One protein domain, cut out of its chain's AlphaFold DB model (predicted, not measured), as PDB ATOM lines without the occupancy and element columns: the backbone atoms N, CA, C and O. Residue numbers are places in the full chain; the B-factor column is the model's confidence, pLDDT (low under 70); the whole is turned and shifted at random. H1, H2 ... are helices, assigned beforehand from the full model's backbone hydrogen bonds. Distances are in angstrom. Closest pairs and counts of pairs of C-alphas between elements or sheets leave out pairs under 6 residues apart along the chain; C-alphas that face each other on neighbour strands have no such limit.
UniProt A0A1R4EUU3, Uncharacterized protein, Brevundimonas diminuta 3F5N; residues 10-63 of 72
ATOM      1  N   ASP A  10      14.659 -25.430  -9.350       89.50
ATOM      2  CA  ASP A  10      15.753 -25.982 -10.154       89.50
ATOM      3  C   ASP A  10      15.238 -26.838 -11.321       89.50
ATOM      4  O   ASP A  10      15.639 -26.642 -12.464       89.50
ATOM      5  N   GLN A  11      14.267 -27.726 -11.083       92.06
ATOM      6  CA  GLN A  11      13.680 -28.538 -12.153       92.06
ATOM      7  C   GLN A  11      13.008 -27.683 -13.229       92.06
ATOM      8  O   GLN A  11      13.079 -28.013 -14.409       92.06
ATOM      9  N   ALA A  12      12.365 -26.585 -12.837       92.19
ATOM     10  CA  ALA A  12      11.764 -25.647 -13.770       92.19
ATOM     11  C   ALA A  12      12.832 -24.895 -14.590       92.19
ATOM     12  O   ALA A  12      12.641 -24.711 -15.793       92.19
ATOM     13  N   TYR A  13      13.981 -24.562 -13.991       92.38
ATOM     14  CA  TYR A  13      15.129 -23.997 -14.705       92.38
ATOM     15  C   TYR A  13      15.689 -24.976 -15.746       92.38
ATOM     16  O   TYR A  13      15.833 -24.640 -16.923       92.38
ATOM     17  N   GLN A  14      15.921 -26.230 -15.342       92.12
ATOM     18  CA  GLN A  14      16.391 -27.285 -16.245       92.12
ATOM     19  C   GLN A  14      15.389 -27.567 -17.367       92.12
ATOM     20  O   GLN A  14      15.779 -27.746 -18.521       92.12
ATOM     21  N   ALA A  15      14.090 -27.568 -17.048       93.81
ATOM     22  CA  ALA A  15      13.030 -27.737 -18.032       93.81
ATOM     23  C   ALA A  15      13.028 -26.597 -19.058       93.81
ATOM     24  O   ALA A  15      12.895 -26.859 -20.255       93.81
ATOM     25  N   MET A  16      13.231 -25.352 -18.613       94.00
ATOM     26  CA  MET A  16      13.397 -24.225 -19.522       94.00
ATOM     27  C   MET A  16      14.598 -24.461 -20.438       94.00
ATOM     28  O   MET A  16      14.451 -24.383 -21.661       94.00
ATOM     29  N   ARG A  17      15.770 -24.800 -19.876       94.31
ATOM     30  CA  ARG A  17      17.020 -24.956 -20.645       94.31
ATOM     31  C   ARG A  17      16.863 -26.032 -21.711       94.31
ATOM     32  O   ARG A  17      17.165 -25.786 -22.876       94.31
ATOM     33  N   ALA A  18      16.311 -27.181 -21.327       95.06
ATOM     34  CA  ALA A  18      16.022 -28.279 -22.241       95.06
ATOM     35  C   ALA A  18      15.057 -27.867 -23.367       95.06
ATOM     36  O   ALA A  18      15.237 -28.268 -24.517       95.06
ATOM     37  N   PHE A  19      14.049 -27.041 -23.067       96.06
ATOM     38  CA  PHE A  19      13.125 -26.536 -24.081       96.06
ATOM     39  C   PHE A  19      13.814 -25.612 -25.097       96.06
ATOM     40  O   PHE A  19      13.604 -25.775 -26.302       96.06
ATOM     41  N   LEU A  20      14.642 -24.665 -24.639       95.19
ATOM     42  CA  LEU A  20      15.381 -23.766 -25.535       95.19
ATOM     43  C   LEU A  20      16.413 -24.514 -26.380       95.19
ATOM     44  O   LEU A  20      16.518 -24.248 -27.575       95.19
ATOM     45  N   GLU A  21      17.119 -25.482 -25.796       94.88
ATOM     46  CA  GLU A  21      18.068 -26.345 -26.507       94.88
ATOM     47  C   GLU A  21      17.357 -27.106 -27.636       94.88
ATOM     48  O   GLU A  21      17.738 -26.997 -28.801       94.88
ATOM     49  N   ALA A  22      16.224 -27.749 -27.339       96.12
ATOM     50  CA  ALA A  22      15.422 -28.439 -28.349       96.12
ATOM     51  C   ALA A  22      14.851 -27.494 -29.428       96.12
ATOM     52  O   ALA A  22      14.684 -27.888 -30.586       96.12
ATOM     53  N   TYR A  23      14.514 -26.250 -29.071       95.12
ATOM     54  CA  TYR A  23      14.091 -25.229 -30.035       95.12
ATOM     55  C   TYR A  23      15.237 -24.843 -30.978       95.12
ATOM     56  O   TYR A  23      15.050 -24.843 -32.198       95.12
ATOM     57  N   TRP A  24      16.415 -24.563 -30.421       94.38
ATOM     58  CA  TRP A  24      17.616 -24.184 -31.161       94.38
ATOM     59  C   TRP A  24      18.046 -25.277 -32.143       94.38
ATOM     60  O   TRP A  24      18.295 -25.003 -33.321       94.38
ATOM     61  N   GLU A  25      18.053 -26.533 -31.691       94.25
ATOM     62  CA  GLU A  25      18.391 -27.686 -32.525       94.25
ATOM     63  C   GLU A  25      17.402 -27.885 -33.672       94.25
ATOM     64  O   GLU A  25      17.817 -28.078 -34.816       94.25
ATOM     65  N   ARG A  26      16.097 -27.763 -33.402       94.19
ATOM     66  CA  ARG A  26      15.056 -27.869 -34.436       94.19
ATOM     67  C   ARG A  26      15.195 -26.792 -35.514       94.19
ATOM     68  O   ARG A  26      14.867 -27.050 -36.668       94.19
ATOM     69  N   GLY A  27      15.673 -25.604 -35.147       89.38
ATOM     70  CA  GLY A  27      15.941 -24.511 -36.082       89.38
ATOM     71  C   GLY A  27      17.220 -24.679 -36.910       89.38
ATOM     72  O   GLY A  27      17.470 -23.851 -37.781       89.38
ATOM     73  N   GLY A  28      18.033 -25.711 -36.655       91.25
ATOM     74  CA  GLY A  28      19.333 -25.895 -37.309       91.25
ATOM     75  C   GLY A  28      20.457 -25.052 -36.703       91.25
ATOM     76  O   GLY A  28      21.470 -24.836 -37.361       91.25
ATOM     77  N   ARG A  29      20.290 -24.588 -35.457       88.50
ATOM     78  CA  ARG A  29      21.295 -23.833 -34.692       88.50
ATOM     79  C   ARG A  29      21.760 -22.484 -35.295       88.50
ATOM     80  O   ARG A  29      22.941 -22.165 -35.188       88.50
ATOM     81  N   PRO A  30      20.893 -21.665 -35.925       86.12
ATOM     82  CA  PRO A  30      21.332 -20.444 -36.604       86.12
ATOM     83  C   PRO A  30      21.607 -19.271 -35.650       86.12
ATOM     84  O   PRO A  30      22.274 -18.318 -36.039       86.12
ATOM     85  N   ASP A  31      21.058 -19.310 -34.431       88.44
ATOM     86  CA  ASP A  31      21.061 -18.180 -33.501       88.44
ATOM     87  C   ASP A  31      22.213 -18.294 -32.490       88.44
ATOM     88  O   ASP A  31      22.233 -19.193 -31.640       88.44
ATOM     89  N   SER A  32      23.182 -17.382 -32.594       88.75
ATOM     90  CA  SER A  32      24.318 -17.307 -31.675       88.75
ATOM     91  C   SER A  32      23.927 -16.768 -30.300       88.75
ATOM     92  O   SER A  32      24.483 -17.227 -29.311       88.75
ATOM     93  N   GLN A  33      22.932 -15.880 -30.202       91.94
ATOM     94  CA  GLN A  33      22.470 -15.359 -28.908       91.94
ATOM     95  C   GLN A  33      21.833 -16.468 -28.073       91.94
ATOM     96  O   GLN A  33      22.039 -16.547 -26.865       91.94
ATOM     97  N   LEU A  34      21.102 -17.372 -28.731       92.56
ATOM     98  CA  LEU A  34      20.537 -18.543 -28.066       92.56
ATOM     99  C   LEU A  34      21.632 -19.518 -27.601       92.56
ATOM    100  O   LEU A  34      21.468 -20.181 -26.581       92.56
ATOM    101  N   THR A  35      22.763 -19.567 -28.309       91.81
ATOM    102  CA  THR A  35      23.930 -20.369 -27.910       91.81
ATOM    103  C   THR A  35      24.603 -19.776 -26.675       91.81
ATOM    104  O   THR A  35      24.832 -20.497 -25.708       91.81
ATOM    105  N   ASP A  36      24.849 -18.463 -26.678       91.81
ATOM    106  CA  ASP A  36      25.439 -17.741 -25.546       91.81
ATOM    107  C   ASP A  36      24.572 -17.881 -24.288       91.81
ATOM    108  O   ASP A  36      25.083 -18.181 -23.207       91.81
ATOM    109  N   LEU A  37      23.247 -17.763 -24.444       92.62
ATOM    110  CA  LEU A  37      22.291 -18.012 -23.368       92.62
ATOM    111  C   LEU A  37      22.415 -19.446 -22.839       92.62
ATOM    112  O   LEU A  37      22.615 -19.643 -21.645       92.62
ATOM    113  N   LEU A  38      22.346 -20.460 -23.708       93.00
ATOM    114  CA  LEU A  38      22.448 -21.866 -23.296       93.00
ATOM    115  C   LEU A  38      23.770 -22.183 -22.580       93.00
ATOM    116  O   LEU A  38      23.778 -23.011 -21.664       93.00
ATOM    117  N   SER A  39      24.865 -21.526 -22.976       91.50
ATOM    118  CA  SER A  39      26.164 -21.619 -22.308       91.50
ATOM    119  C   SER A  39      26.161 -20.958 -20.929       91.50
ATOM    120  O   SER A  39      26.569 -21.602 -19.965       91.50
ATOM    121  N   GLY A  40      25.656 -19.726 -20.796       89.69
ATOM    122  CA  GLY A  40      25.535 -19.046 -19.496       89.69
ATOM    123  C   GLY A  40      24.600 -19.778 -18.528       89.69
ATOM    124  O   GLY A  40      24.818 -19.790 -17.316       89.69
ATOM    125  N   MET A  41      23.601 -20.472 -19.078       91.19
ATOM    126  CA  MET A  41      22.636 -21.241 -18.306       91.19
ATOM    127  C   MET A  41      23.129 -22.612 -17.840       91.19
ATOM    128  O   MET A  41      22.433 -23.269 -17.063       91.19
ATOM    129  N   GLN A  42      24.279 -23.085 -18.323       88.88
ATOM    130  CA  GLN A  42      24.812 -24.392 -17.951       88.88
ATOM    131  C   GLN A  42      25.066 -24.467 -16.437       88.88
ATOM    132  O   GLN A  42      25.603 -23.530 -15.862       88.88
ATOM    133  N   GLY A  43      24.683 -25.573 -15.795       83.69
ATOM    134  CA  GLY A  43      24.718 -25.723 -14.334       83.69
ATOM    135  C   GLY A  43      23.314 -25.885 -13.752       83.69
ATOM    136  O   GLY A  43      22.428 -26.393 -14.439       83.69
ATOM    137  N   GLY A  44      23.115 -25.478 -12.499       73.62
ATOM    138  CA  GLY A  44      21.845 -25.580 -11.769       73.62
ATOM    139  C   GLY A  44      21.795 -24.619 -10.582       73.62
ATOM    140  O   GLY A  44      22.570 -23.673 -10.551       73.62
ATOM    141  N   ALA A  45      20.892 -24.852  -9.629       69.75
ATOM    142  CA  ALA A  45      20.613 -24.021  -8.451       69.75
ATOM    143  C   ALA A  45      21.814 -23.272  -7.825       69.75
ATOM    144  O   ALA A  45      22.447 -23.760  -6.892       69.75
ATOM    145  N   GLY A  46      22.084 -22.051  -8.300       66.31
ATOM    146  CA  GLY A  46      23.178 -21.194  -7.822       66.31
ATOM    147  C   GLY A  46      24.587 -21.579  -8.297       66.31
ATOM    148  O   GLY A  46      25.548 -20.907  -7.942       66.31
ATOM    149  N   GLU A  47      24.712 -22.622  -9.116       76.25
ATOM    150  CA  GLU A  47      25.951 -23.101  -9.746       76.25
ATOM    151  C   GLU A  47      25.904 -22.928 -11.274       76.25
ATOM    152  O   GLU A  47      26.535 -23.673 -12.025       76.25
ATOM    153  N   THR A  48      25.101 -21.980 -11.758       78.50
ATOM    154  CA  THR A  48      25.080 -21.616 -13.175       78.50
ATOM    155  C   THR A  48      26.435 -21.038 -13.587       78.50
ATOM    156  O   THR A  48      27.116 -20.386 -12.794       78.50
ATOM    157  N   ALA A  49      26.831 -21.268 -14.838       80.50
ATOM    158  CA  ALA A  49      28.076 -20.746 -15.400       80.50
ATOM    159  C   ALA A  49      28.134 -19.211 -15.322       80.50
ATOM    160  O   ALA A  49      29.211 -18.642 -15.147       80.50
ATOM    161  N   ASP A  50      26.971 -18.562 -15.396       82.81
ATOM    162  CA  ASP A  50      26.772 -17.169 -15.017       82.81
ATOM    163  C   ASP A  50      25.837 -17.076 -13.793       82.81
ATOM    164  O   ASP A  50      24.643 -17.360 -13.921       82.81
ATOM    165  N   PRO A  51      26.326 -16.672 -12.606       81.19
ATOM    166  CA  PRO A  51      25.500 -16.511 -11.407       81.19
ATOM    167  C   PRO A  51      24.333 -15.524 -11.567       81.19
ATOM    168  O   PRO A  51      23.325 -15.670 -10.872       81.19
ATOM    169  N   ALA A  52      24.434 -14.548 -12.480       87.56
ATOM    170  CA  ALA A  52      23.342 -13.616 -12.757       87.56
ATOM    171  C   ALA A  52      22.123 -14.332 -13.361       87.56
ATOM    172  O   ALA A  52      20.993 -14.001 -13.014       87.56
ATOM    173  N   MET A  53      22.338 -15.397 -14.145       88.50
ATOM    174  CA  MET A  53      21.254 -16.194 -14.742       88.50
ATOM    175  C   MET A  53      20.350 -16.832 -13.688       88.50
ATOM    176  O   MET A  53      19.142 -16.962 -13.893       88.50
ATOM    177  N   TRP A  54      20.914 -17.233 -12.545       88.75
ATOM    178  CA  TRP A  54      20.113 -17.784 -11.458       88.75
ATOM    179  C   TRP A  54      19.256 -16.708 -10.782       88.75
ATOM    180  O   TRP A  54      18.102 -16.972 -10.453       88.75
ATOM    181  N   ALA A  55      19.780 -15.492 -10.611       87.56
ATOM    182  CA  ALA A  55      19.004 -14.372 -10.081       87.56
ATOM    183  C   ALA A  55      17.855 -13.987 -11.029       87.56
ATOM    184  O   ALA A  55      16.702 -13.956 -10.602       87.56
ATOM    185  N   ASP A  56      18.150 -13.829 -12.324       90.12
ATOM    186  CA  ASP A  56      17.152 -13.531 -13.359       90.12
ATOM    187  C   ASP A  56      16.052 -14.606 -13.418       90.12
ATOM    188  O   ASP A  56      14.869 -14.316 -13.617       90.12
ATOM    189  N   TRP A  57      16.418 -15.873 -13.195       91.00
ATOM    190  CA  TRP A  57      15.461 -16.970 -13.111       91.00
ATOM    191  C   TRP A  57      14.513 -16.855 -11.911       91.00
ATOM    192  O   TRP A  57      13.304 -17.073 -12.047       91.00
ATOM    193  N   LEU A  58      15.036 -16.511 -10.732       90.00
ATOM    194  CA  LEU A  58      14.215 -16.316  -9.536       90.00
ATOM    195  C   LEU A  58      13.261 -15.126  -9.707       90.00
ATOM    196  O   LEU A  58      12.097 -15.228  -9.309       90.00
ATOM    197  N   ASP A  59      13.707 -14.058 -10.370       91.50
ATOM    198  CA  ASP A  59      12.860 -12.920 -10.735       91.50
ATOM    199  C   ASP A  59      11.746 -13.328 -11.710       91.50
ATOM    200  O   ASP A  59      10.583 -12.959 -11.520       91.50
ATOM    201  N   ALA A  60      12.056 -14.161 -12.709       93.00
ATOM    202  CA  ALA A  60      11.063 -14.694 -13.641       93.00
ATOM    203  C   ALA A  60      10.009 -15.568 -12.936       93.00
ATOM    204  O   ALA A  60       8.809 -15.437 -13.204       93.00
ATOM    205  N   ILE A  61      10.418 -16.423 -11.991       92.00
ATOM    206  CA  ILE A  61       9.482 -17.170 -11.135       92.00
ATOM    207  C   ILE A  61       8.617 -16.206 -10.327       92.00
ATOM    208  O   ILE A  61       7.399 -16.397 -10.237       92.00
ATOM    209  N   GLY A  62       9.223 -15.174  -9.744       92.19
ATOM    210  CA  GLY A  62       8.516 -14.171  -8.962       92.19
ATOM    211  C   GLY A  62       7.449 -13.433  -9.765       92.19
ATOM    212  O   GLY A  62       6.320 -13.282  -9.299       92.19
ATOM    213  N   ALA A  63       7.748 -13.081 -11.015       92.69
ATOM    214  CA  ALA A  63       6.804 -12.432 -11.922       92.69
ATOM    215  C   ALA A  63       5.556 -13.287 -12.226       92.69
ATOM    216  O   ALA A  63       4.472 -12.740 -12.422       92.69
TER     217      ALA A  63
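What this domain is: This is residues 10 to 63 of the 72 residues of an uncharacterized protein of Brevundimonas diminuta 3F5N (UniProt A0A1R4EUU3). The model is a lopsided helical hairpin, long H1 and shorter H2 running opposite ways, with a third helix, H3, set crosswise at the hairpin's open end, near the first residues of H1 and the last of H2. Residues 27 to 31 make the turn at the other end. The printed part has 54 residues with three named helices, in the order H1, H2, H3, and no named strand; the class is all helix. The whole is compact, with a radius of gyration of the C-alphas of 11.2 A, and elongated in outline, with spans of 31 by 17 by 17 A.

How they stand to each other: H1, residues 10 to 26, and H2, residues 32 to 40, form a helical hairpin, two helices that follow each other, touch and run opposite ways. Their lines stand at a shallow tilt of 27 degrees. Their closest C-alphas are those of Arg 17 and Leu 38, 6.8 A apart, and H1 touches H2 with residues 17 to 24 alone. H3, residues 51 to 63, is about perpendicular to H1, at 78 degrees. These two are close but not clearly touching; their closest C-alphas, those of Tyr 13 and Trp 57, are 7.2 A apart. H3 is also about perpendicular to H2, at 81 degrees. H2 and H3 are close but not clearly touching, and their closest C-alphas, those of Gly 40 and Met 53, are 7.0 A apart. In H1 and H2 every backbone O i to N i+4 pair is within hydrogen-bond range; in H3 8 of 9 are.

Where its parts are: H1 begins at C-alpha 10, at (15.753, -25.982, -10.154), and ends at C-alpha 26, at (15.056, -27.869, -34.436). With 17 residues it is the longest helix, 24.4 A from first to last C-alpha. H2 has 9 residues, Ser 32 to Gly 40, and measures 12.4 A from first to last C-alpha. H3 has 13 residues, Pro 51 to Ala 63, and measures 19.1 A; it ends at C-alpha 63, at (6.804, -12.432, -11.922).

The domain as a whole: The two C-alphas farthest apart are those of Gly 28 and Gly 62, 32.5 A. The C-alphas of Asp 10 and Ala 63, the first and last printed residues, are 16.3 A apart. The printed part has no cut. The link from H1 to H2, with 5 residues, is tight; that from H2 to H3, with 10 residues, is short. The mean pLDDT of the printed part is 89.3, and residues 45 to 46, in the link from H2 to H3, are under 70.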